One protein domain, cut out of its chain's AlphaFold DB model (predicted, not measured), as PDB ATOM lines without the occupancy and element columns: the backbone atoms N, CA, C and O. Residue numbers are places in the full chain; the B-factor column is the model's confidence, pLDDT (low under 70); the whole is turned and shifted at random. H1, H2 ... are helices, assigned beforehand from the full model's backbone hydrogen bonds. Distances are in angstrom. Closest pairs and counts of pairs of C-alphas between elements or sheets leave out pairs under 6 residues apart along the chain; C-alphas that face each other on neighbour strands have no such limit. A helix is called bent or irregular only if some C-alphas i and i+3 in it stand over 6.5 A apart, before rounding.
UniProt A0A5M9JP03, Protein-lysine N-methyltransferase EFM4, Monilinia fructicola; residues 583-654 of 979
ATOM      1  N   ALA A 583      45.864 -26.418 -11.554       61.25
ATOM      2  CA  ALA A 583      44.689 -27.277 -11.703       61.25
ATOM      3  C   ALA A 583      43.633 -27.021 -10.609       61.25
ATOM      4  O   ALA A 583      42.446 -26.924 -10.927       61.25
ATOM      5  N   LYS A 584      44.059 -26.828  -9.349       67.69
ATOM      6  CA  LYS A 584      43.176 -26.407  -8.242       67.69
ATOM      7  C   LYS A 584      42.522 -25.047  -8.521       67.69
ATOM      8  O   LYS A 584      41.298 -24.957  -8.533       67.69
ATOM      9  N   SER A 585      43.312 -24.020  -8.847       66.44
ATOM     10  CA  SER A 585      42.807 -22.690  -9.214       66.44
ATOM     11  C   SER A 585      41.850 -22.728 -10.405       66.44
ATOM     12  O   SER A 585      40.831 -22.043 -10.386       66.44
ATOM     13  N   TYR A 586      42.115 -23.547 -11.428       72.19
ATOM     14  CA  TYR A 586      41.185 -23.699 -12.546       72.19
ATOM     15  C   TYR A 586      39.832 -24.271 -12.110       72.19
ATOM     16  O   TYR A 586      38.821 -23.790 -12.613       72.19
ATOM     17  N   SER A 587      39.779 -25.231 -11.177       73.75
ATOM     18  CA  SER A 587      38.510 -25.757 -10.641       73.75
ATOM     19  C   SER A 587      37.645 -24.643 -10.038       73.75
ATOM     20  O   SER A 587      36.485 -24.468 -10.422       73.75
ATOM     21  N   GLU A 588      38.237 -23.826  -9.166       74.00
ATOM     22  CA  GLU A 588      37.546 -22.704  -8.526       74.00
ATOM     23  C   GLU A 588      37.119 -21.638  -9.542       74.00
ATOM     24  O   GLU A 588      35.973 -21.185  -9.531       74.00
ATOM     25  N   ILE A 589      37.985 -21.301 -10.499       71.00
ATOM     26  CA  ILE A 589      37.695 -20.303 -11.537       71.00
ATOM     27  C   ILE A 589      36.614 -20.793 -12.511       71.00
ATOM     28  O   ILE A 589      35.800 -19.988 -12.960       71.00
ATOM     29  N   ILE A 590      36.513 -22.098 -12.787       74.19
ATOM     30  CA  ILE A 590      35.377 -22.672 -13.528       74.19
ATOM     31  C   ILE A 590      34.063 -22.462 -12.754       74.19
ATOM     32  O   ILE A 590      33.037 -22.179 -13.375       74.19
ATOM     33  N   SER A 591      34.069 -22.556 -11.419       75.62
ATOM     34  CA  SER A 591      32.878 -22.287 -10.594       75.62
ATOM     35  C   SER A 591      32.434 -20.814 -10.646       75.62
ATOM     36  O   SER A 591      31.237 -20.526 -10.593       75.62
ATOM     37  N   VAL A 592      33.389 -19.889 -10.801       69.88
ATOM     38  CA  VAL A 592      33.146 -18.445 -10.943       69.88
ATOM     39  C   VAL A 592      32.684 -18.104 -12.363       69.88
ATOM     40  O   VAL A 592      31.655 -17.456 -12.529       69.88
ATOM     41  N   LEU A 593      33.364 -18.609 -13.399       71.19
ATOM     42  CA  LEU A 593      33.008 -18.382 -14.809       71.19
ATOM     43  C   LEU A 593      31.614 -18.912 -15.171       71.19
ATOM     44  O   LEU A 593      30.925 -18.310 -15.988       71.19
ATOM     45  N   LYS A 594      31.159 -19.994 -14.529       74.38
ATOM     46  CA  LYS A 594      29.778 -20.497 -14.642       74.38
ATOM     47  C   LYS A 594      28.708 -19.579 -14.040       74.38
ATOM     48  O   LYS A 594      27.530 -19.830 -14.263       74.38
ATOM     49  N   ARG A 595      29.095 -18.579 -13.247       71.56
ATOM     50  CA  ARG A 595      28.206 -17.590 -12.613       71.56
ATOM     51  C   ARG A 595      28.419 -16.177 -13.171       71.56
ATOM     52  O   ARG A 595      27.890 -15.223 -12.615       71.56
ATOM     53  N   LEU A 596      29.209 -16.034 -14.237       68.69
ATOM     54  CA  LEU A 596      29.560 -14.739 -14.816       68.69
ATOM     55  C   LEU A 596      28.363 -14.143 -15.593       68.69
ATOM     56  O   LEU A 596      27.859 -14.836 -16.487       68.69
ATOM     57  N   PRO A 597      27.939 -12.893 -15.318       66.12
ATOM     58  CA  PRO A 597      26.915 -12.195 -16.105       66.12
ATOM     59  C   PRO A 597      27.410 -11.845 -17.514       66.12
ATOM     60  O   PRO A 597      28.603 -11.952 -17.811       66.12
ATOM     61  N   ASP A 598      26.501 -11.404 -18.388       64.31
ATOM     62  CA  ASP A 598      26.879 -10.865 -19.704       64.31
ATOM     63  C   ASP A 598      27.616  -9.510 -19.563       64.31
ATOM     64  O   ASP A 598      28.597  -9.265 -20.274       64.31
ATOM     65  N   GLU A 599      27.219  -8.680 -18.589       59.22
ATOM     66  CA  GLU A 599      27.869  -7.410 -18.226       59.22
ATOM     67  C   GLU A 599      28.193  -7.347 -16.719       59.22
ATOM     68  O   GLU A 599      27.394  -7.746 -15.877       59.22
ATOM     69  N   GLY A 600      29.373  -6.826 -16.357       63.72
ATOM     70  CA  GLY A 600      29.829  -6.722 -14.962       63.72
ATOM     71  C   GLY A 600      30.631  -7.930 -14.454       63.72
ATOM     72  O   GLY A 600      31.273  -8.648 -15.223       63.72
ATOM     73  N   THR A 601      30.644  -8.121 -13.134       69.88
ATOM     74  CA  THR A 601      31.370  -9.189 -12.421       69.88
ATOM     75  C   THR A 601      30.433  -9.989 -11.508       69.88
ATOM     76  O   THR A 601      29.290  -9.596 -11.264       69.88
ATOM     77  N   VAL A 602      30.903 -11.125 -10.976       69.56
ATOM     78  CA  VAL A 602      30.103 -11.939 -10.039       69.56
ATOM     79  C   VAL A 602      29.769 -11.139  -8.772       69.56
ATOM     80  O   VAL A 602      28.631 -11.171  -8.313       69.56
ATOM     81  N   TYR A 603      30.702 -10.316  -8.284       66.56
ATOM     82  CA  TYR A 603      30.451  -9.375  -7.189       66.56
ATOM     83  C   TYR A 603      29.322  -8.369  -7.481       66.56
ATOM     84  O   TYR A 603      28.508  -8.105  -6.598       66.56
ATOM     85  N   SER A 604      29.211  -7.819  -8.700       67.69
ATOM     86  CA  SER A 604      28.111  -6.888  -9.012       67.69
ATOM     87  C   SER A 604      26.736  -7.564  -9.053       67.69
ATOM     88  O   SER A 604      25.758  -6.915  -8.685       67.69
ATOM     89  N   LEU A 605      26.656  -8.853  -9.419       68.06
ATOM     90  CA  LEU A 605      25.425  -9.649  -9.284       68.06
ATOM     91  C   LEU A 605      25.069  -9.909  -7.818       68.06
ATOM     92  O   LEU A 605      23.931  -9.696  -7.402       68.06
ATOM     93  N   GLU A 606      26.046 -10.362  -7.027       69.69
ATOM     94  CA  GLU A 606      25.847 -10.680  -5.609       69.69
ATOM     95  C   GLU A 606      25.423  -9.422  -4.822       69.69
ATOM     96  O   GLU A 606      24.493  -9.480  -4.016       69.69
ATOM     97  N   LYS A 607      26.004  -8.254  -5.135       67.00
ATOM     98  CA  LYS A 607      25.650  -6.952  -4.540       67.00
ATOM     99  C   LYS A 607      24.281  -6.416  -4.973       67.00
ATOM    100  O   LYS A 607      23.656  -5.689  -4.204       67.00
ATOM    101  N   SER A 608      23.806  -6.743  -6.179       65.00
ATOM    102  CA  SER A 608      22.476  -6.333  -6.661       65.00
ATOM    103  C   SER A 608      21.358  -7.319  -6.295       65.00
ATOM    104  O   SER A 608      20.197  -7.060  -6.613       65.00
ATOM    105  N   GLY A 609      21.684  -8.455  -5.664       58.88
ATOM    106  CA  GLY A 609      20.725  -9.513  -5.324       58.88
ATOM    107  C   GLY A 609      20.068 -10.181  -6.540       58.88
ATOM    108  O   GLY A 609      19.002 -10.784  -6.407       58.88
ATOM    109  N   SER A 610      20.664 -10.049  -7.730       60.03
ATOM    110  CA  SER A 610      20.041 -10.434  -9.000       60.03
ATOM    111  C   SER A 610      20.473 -11.829  -9.462       60.03
ATOM    112  O   SER A 610      21.655 -12.126  -9.605       60.03
ATOM    113  N   SER A 611      19.488 -12.686  -9.742       55.50
ATOM    114  CA  SER A 611      19.679 -14.049 -10.255       55.50
ATOM    115  C   SER A 611      19.691 -14.060 -11.790       55.50
ATOM    116  O   SER A 611      18.777 -14.602 -12.418       55.50
ATOM    117  N   GLU A 612      20.704 -13.444 -12.402       58.88
ATOM    118  CA  GLU A 612      20.872 -13.470 -13.862       58.88
ATOM    119  C   GLU A 612      21.338 -14.853 -14.365       58.88
ATOM    120  O   GLU A 612      22.060 -15.565 -13.658       58.88
ATOM    121  N   PRO A 613      20.917 -15.279 -15.572       58.06
ATOM    122  CA  PRO A 613      21.379 -16.533 -16.157       58.06
ATOM    123  C   PRO A 613      22.876 -16.462 -16.534       58.06
ATOM    124  O   PRO A 613      23.351 -15.402 -16.935       58.06
ATOM    125  N   PRO A 614      23.622 -17.584 -16.475       62.59
ATOM    126  CA  PRO A 614      25.030 -17.621 -16.875       62.59
ATOM    127  C   PRO A 614      25.277 -17.148 -18.312       62.59
ATOM    128  O   PRO A 614      24.643 -17.646 -19.248       62.59
ATOM    129  N   SER A 615      26.257 -16.261 -18.495       67.75
ATOM    130  CA  SER A 615      26.667 -15.775 -19.817       67.75
ATOM    131  C   SER A 615      27.258 -16.866 -20.711       67.75
ATOM    132  O   SER A 615      28.002 -17.755 -20.276       67.75
ATOM    133  N   ALA A 616      27.043 -16.727 -22.021       69.12
ATOM    134  CA  ALA A 616      27.751 -17.536 -23.017       69.12
ATOM    135  C   ALA A 616      29.274 -17.264 -23.006       69.12
ATOM    136  O   ALA A 616      30.072 -18.153 -23.320       69.12
ATOM    137  N   ARG A 617      29.680 -16.055 -22.591       70.44
ATOM    138  CA  ARG A 617      31.080 -15.619 -22.452       70.44
ATOM    139  C   ARG A 617      31.853 -16.463 -21.439       70.44
ATOM    140  O   ARG A 617      32.968 -16.892 -21.737       70.44
ATOM    141  N   GLY A 618      31.258 -16.760 -20.280       69.62
ATOM    142  CA  GLY A 618      31.870 -17.630 -19.273       69.62
ATOM    143  C   GLY A 618      32.175 -19.029 -19.821       69.62
ATOM    144  O   GLY A 618      33.292 -19.533 -19.680       69.62
ATOM    145  N   GLN A 619      31.218 -19.621 -20.543       72.69
ATOM    146  CA  GLN A 619      31.375 -20.920 -21.207       72.69
ATOM    147  C   GLN A 619      32.484 -20.897 -22.280       72.69
ATOM    148  O   GLN A 619      33.274 -21.842 -22.368       72.69
ATOM    149  N   GLN A 620      32.576 -19.820 -23.070       77.00
ATOM    150  CA  GLN A 620      33.607 -19.649 -24.098       77.00
ATOM    151  C   GLN A 620      35.016 -19.557 -23.491       77.00
ATOM    152  O   GLN A 620      35.920 -20.269 -23.932       77.00
ATOM    153  N   LEU A 621      35.203 -18.748 -22.440       73.75
ATOM    154  CA  LEU A 621      36.492 -18.610 -21.749       73.75
ATOM    155  C   LEU A 621      36.981 -19.944 -21.168       73.75
ATOM    156  O   LEU A 621      38.157 -20.288 -21.316       73.75
ATOM    157  N   ILE A 622      36.083 -20.732 -20.568       74.88
ATOM    158  CA  ILE A 622      36.406 -22.078 -20.078       74.88
ATOM    159  C   ILE A 622      36.908 -22.971 -21.228       74.88
ATOM    160  O   ILE A 622      37.941 -23.632 -21.091       74.88
ATOM    161  N   GLN A 623      36.207 -22.971 -22.367       78.50
ATOM    162  CA  GLN A 623      36.516 -23.829 -23.513       78.50
ATOM    163  C   GLN A 623      37.822 -23.439 -24.227       78.50
ATOM    164  O   GLN A 623      38.569 -24.320 -24.650       78.50
ATOM    165  N   GLU A 624      38.112 -22.143 -24.363       78.00
ATOM    166  CA  GLU A 624      39.271 -21.640 -25.116       78.00
ATOM    167  C   GLU A 624      40.547 -21.493 -24.273       78.00
ATOM    168  O   GLU A 624      41.651 -21.653 -24.800       78.00
ATOM    169  N   ARG A 625      40.429 -21.154 -22.981       73.75
ATOM    170  CA  ARG A 625      41.580 -20.796 -22.126       73.75
ATOM    171  C   ARG A 625      41.903 -21.823 -21.048       73.75
ATOM    172  O   ARG A 625      43.076 -21.979 -20.712       73.75
ATOM    173  N   ILE A 626      40.901 -22.521 -20.512       76.88
ATOM    174  CA  ILE A 626      41.089 -23.429 -19.370       76.88
ATOM    175  C   ILE A 626      41.215 -24.881 -19.837       76.88
ATOM    176  O   ILE A 626      42.209 -25.540 -19.523       76.88
ATOM    177  N   LEU A 627      40.258 -25.372 -20.631       80.81
ATOM    178  CA  LEU A 627      40.208 -26.780 -21.040       80.81
ATOM    179  C   LEU A 627      41.504 -27.283 -21.718       80.81
ATOM    180  O   LEU A 627      42.000 -28.318 -21.277       80.81
ATOM    181  N   PRO A 628      42.135 -26.575 -22.684       83.38
ATOM    182  CA  PRO A 628      43.358 -27.068 -23.332       83.38
ATOM    183  C   PRO A 628      44.551 -27.195 -22.372       83.38
ATOM    184  O   PRO A 628      45.434 -28.031 -22.568       83.38
ATOM    185  N   ASN A 629      44.585 -26.373 -21.316       80.50
ATOM    186  CA  ASN A 629      45.609 -26.457 -20.279       80.50
ATOM    187  C   ASN A 629      45.340 -27.636 -19.333       80.50
ATOM    188  O   ASN A 629      46.271 -28.366 -19.001       80.50
ATOM    189  N   LEU A 630      44.080 -27.886 -18.965       79.44
ATOM    190  CA  LEU A 630      43.702 -29.065 -18.179       79.44
ATOM    191  C   LEU A 630      43.957 -30.377 -18.939       79.44
ATOM    192  O   LEU A 630      44.540 -31.293 -18.370       79.44
ATOM    193  N   GLU A 631      43.629 -30.459 -20.231       83.94
ATOM    194  CA  GLU A 631      43.925 -31.630 -21.083       83.94
ATOM    195  C   GLU A 631      45.429 -31.925 -21.218       83.94
ATOM    196  O   GLU A 631      45.828 -33.064 -21.484       83.94
ATOM    197  N   LYS A 632      46.276 -30.901 -21.049       83.94
ATOM    198  CA  LYS A 632      47.732 -31.049 -20.978       83.94
ATOM    199  C   LYS A 632      48.173 -31.566 -19.604       83.94
ATOM    200  O   LYS A 632      48.975 -32.491 -19.550       83.94
ATOM    201  N   LEU A 633      47.631 -31.009 -18.519       80.44
ATOM    202  CA  LEU A 633      47.942 -31.401 -17.135       80.44
ATOM    203  C   LEU A 633      47.417 -32.807 -16.775       80.44
ATOM    204  O   LEU A 633      48.029 -33.516 -15.987       80.44
ATOM    205  N   GLN A 634      46.350 -33.283 -17.418       83.19
ATOM    206  CA  GLN A 634      45.886 -34.679 -17.315       83.19
ATOM    207  C   GLN A 634      46.898 -35.718 -17.825       83.19
ATOM    208  O   GLN A 634      46.740 -36.908 -17.563       83.19
ATOM    209  N   LYS A 635      47.913 -35.280 -18.575       85.00
ATOM    210  CA  LYS A 635      48.984 -36.114 -19.139       85.00
ATOM    211  C   LYS A 635      50.334 -35.832 -18.478       85.00
ATOM    212  O   LYS A 635      51.360 -36.164 -19.060       85.00
ATOM    213  N   ASP A 636      50.332 -35.167 -17.326       83.81
ATOM    214  CA  ASP A 636      51.550 -34.948 -16.553       83.81
ATOM    215  C   ASP A 636      52.054 -36.260 -15.941       83.81
ATOM    216  O   ASP A 636      51.281 -37.202 -15.750       83.81
ATOM    217  N   ASP A 637      53.346 -36.325 -15.633       75.69
ATOM    218  CA  ASP A 637      53.963 -37.506 -15.018       75.69
ATOM    219  C   ASP A 637      53.580 -37.610 -13.528       75.69
ATOM    220  O   ASP A 637      53.434 -38.709 -12.988       75.69
ATOM    221  N   ASP A 638      53.312 -36.463 -12.904       67.44
ATOM    222  CA  ASP A 638      52.894 -36.298 -11.513       67.44
ATOM    223  C   ASP A 638      51.422 -36.719 -11.279       67.44
ATOM    224  O   ASP A 638      50.500 -36.276 -11.973       67.44
ATOM    225  N   VAL A 639      51.200 -37.604 -10.297       70.38
ATOM    226  CA  VAL A 639      49.883 -38.191  -9.966       70.38
ATOM    227  C   VAL A 639      48.884 -37.127  -9.516       70.38
ATOM    228  O   VAL A 639      47.734 -37.119  -9.963       70.38
ATOM    229  N   ASP A 640      49.333 -36.210  -8.667       63.56
ATOM    230  CA  ASP A 640      48.523 -35.165  -8.061       63.56
ATOM    231  C   ASP A 640      48.100 -34.128  -9.110       63.56
ATOM    232  O   ASP A 640      46.926 -33.749  -9.198       63.56
ATOM    233  N   VAL A 641      49.019 -33.732  -9.997       71.75
ATOM    234  CA  VAL A 641      48.704 -32.887 -11.159       71.75
ATOM    235  C   VAL A 641      47.617 -33.536 -12.022       71.75
ATOM    236  O   VAL A 641      46.639 -32.864 -12.371       71.75
ATOM    237  N   ARG A 642      47.731 -34.840 -12.325       81.00
ATOM    238  CA  ARG A 642      46.707 -35.566 -13.096       81.00
ATOM    239  C   ARG A 642      45.362 -35.616 -12.371       81.00
ATOM    240  O   ARG A 642      44.333 -35.382 -13.013       81.00
ATOM    241  N   PHE A 643      45.344 -35.901 -11.069       76.00
ATOM    242  CA  PHE A 643      44.116 -36.019 -10.275       76.00
ATOM    243  C   PHE A 643      43.324 -34.705 -10.253       76.00
ATOM    244  O   PHE A 643      42.147 -34.673 -10.635       76.00
ATOM    245  N   PHE A 644      43.972 -33.591  -9.893       73.00
ATOM    246  CA  PHE A 644      43.296 -32.294  -9.842       73.00
ATOM    247  C   PHE A 644      42.933 -31.775 -11.241       73.00
ATOM    248  O   PHE A 644      41.849 -31.216 -11.412       73.00
ATOM    249  N   ALA A 645      43.746 -32.028 -12.276       77.62
ATOM    250  CA  ALA A 645      43.404 -31.640 -13.649       77.62
ATOM    251  C   ALA A 645      42.234 -32.449 -14.240       77.62
ATOM    252  O   ALA A 645      41.426 -31.921 -15.012       77.62
ATOM    253  N   THR A 646      42.109 -33.725 -13.866       78.88
ATOM    254  CA  THR A 646      40.966 -34.576 -14.239       78.88
ATOM    255  C   THR A 646      39.693 -34.101 -13.541       78.88
ATOM    256  O   THR A 646      38.667 -33.905 -14.195       78.88
ATOM    257  N   THR A 647      39.778 -33.825 -12.238       77.81
ATOM    258  CA  THR A 647      38.662 -33.331 -11.416       77.81
ATOM    259  C   THR A 647      38.158 -31.965 -11.898       77.81
ATOM    260  O   THR A 647      36.962 -31.799 -12.157       77.81
ATOM    261  N   ALA A 648      39.064 -31.010 -12.131       74.88
ATOM    262  CA  ALA A 648      38.724 -29.686 -12.648       74.88
ATOM    263  C   ALA A 648      38.042 -29.764 -14.027       74.88
ATOM    264  O   ALA A 648      37.012 -29.122 -14.246       74.88
ATOM    265  N   ALA A 649      38.547 -30.593 -14.949       80.00
ATOM    266  CA  ALA A 649      37.962 -30.727 -16.285       80.00
ATOM    267  C   ALA A 649      36.589 -31.416 -16.276       80.00
ATOM    268  O   ALA A 649      35.705 -31.034 -17.045       80.00
ATOM    269  N   ALA A 650      36.378 -32.397 -15.390       77.00
ATOM    270  CA  ALA A 650      35.076 -33.040 -15.223       77.00
ATOM    271  C   ALA A 650      33.987 -32.008 -14.877       77.00
ATOM    272  O   ALA A 650      32.886 -32.060 -15.441       77.00
ATOM    273  N   SER A 651      34.327 -31.016 -14.042       70.88
ATOM    274  CA  SER A 651      33.413 -29.943 -13.642       70.88
ATOM    275  C   SER A 651      32.877 -29.128 -14.833       70.88
ATOM    276  O   SER A 651      31.708 -28.741 -14.817       70.88
ATOM    277  N   ILE A 652      33.671 -28.908 -15.891       72.00
ATOM    278  CA  ILE A 652      33.313 -28.067 -17.052       72.00
ATOM    279  C   ILE A 652      32.072 -28.595 -17.770       72.00
ATOM    280  O   ILE A 652      31.178 -27.839 -18.144       72.00
ATOM    281  N   SER A 653      32.026 -29.908 -17.986       61.59
ATOM    282  CA  SER A 653      31.247 -30.494 -19.079       61.59
ATOM    283  C   SER A 653      29.722 -30.492 -18.894       61.59
ATOM    284  O   SER A 653      29.011 -30.937 -19.798       61.59
ATOM    285  N   GLY A 654      29.204 -30.082 -17.726       47.16
ATOM    286  CA  GLY A 654      27.781 -30.162 -17.337       47.16
ATOM    287  C   GLY A 654      27.276 -31.599 -17.146       47.16
ATOM    288  O   GLY A 654      26.458 -31.879 -16.272       47.16
TER     289      GLY A 654
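What this domain is: This is residues 583 to 654 of the 979 residues of the protein "Protein-lysine N-methyltransferase EFM4" of Monilinia fructicola (UniProt A0A5M9JP03). Three helices, H1, H3 and H4, lie side by side as a bundle, each touching the other two. The short helix H2 lies beyond one end of this bundle, in the loop that leads from H1 to H3, and the whole is a rod. The printed part has 72 residues, with helices H1, H2, H3 and H4 in this order and no named strand; its class is all helix. It is only just loose, close to compact, with a radius of gyration of the C-alphas of 13.7 A and spans of 45 by 19 by 18 A.

Where its parts are: H1, residues 583 to 593, begins at C-alpha 583 (44.689, -27.277, -11.703) and is 15.0 A long. H2 is residues 602 to 608. H3, residues 616 to 633, is the longest at 25.2 A, with a kink of 35 degrees near residue 627; it is only just irregular, C-alphas 625 and 628 being 6.6 A apart. H4, residues 639 to 652, is 20.7 A long and ends at C-alpha 652 (33.313, -28.067, -17.052).

How they stand to each other: H1, H3 and H4 form an up and down bundle, each running against the one before it in the chain. H1 and H3 touch, with closest C-alphas of Leu 593 and Gly 618 at 4.7 A, at a shallow tilt of 9 degrees, opposite ways. H1 and H4 touch, Ser 587 to Ala 648 being closest at 4.4 A between C-alphas, the same way at 12 degrees. H3 and H4 are a helical hairpin; their closest C-alphas, of Leu 630 and Ala 645, are 5.2 A apart. H2 is close to H1 but not clearly touching, with closest C-alphas of Val 592 and Val 602 at 7.2 A, and apart from H3 and H4. In H1 and H2 every O i to N i+4 pair is within hydrogen-bond range, in H3 11 of 14 and in H4 9 of 10.

The domain as a whole: The C-alphas farthest apart, of Ser 608 and Asp 637, are 45.1 A apart. The printed part has no cut and no long link; that from H3 to H4 is tight. The mean pLDDT of the printed part is 71.5, and 30 residues are under 70, among them 596 to 616.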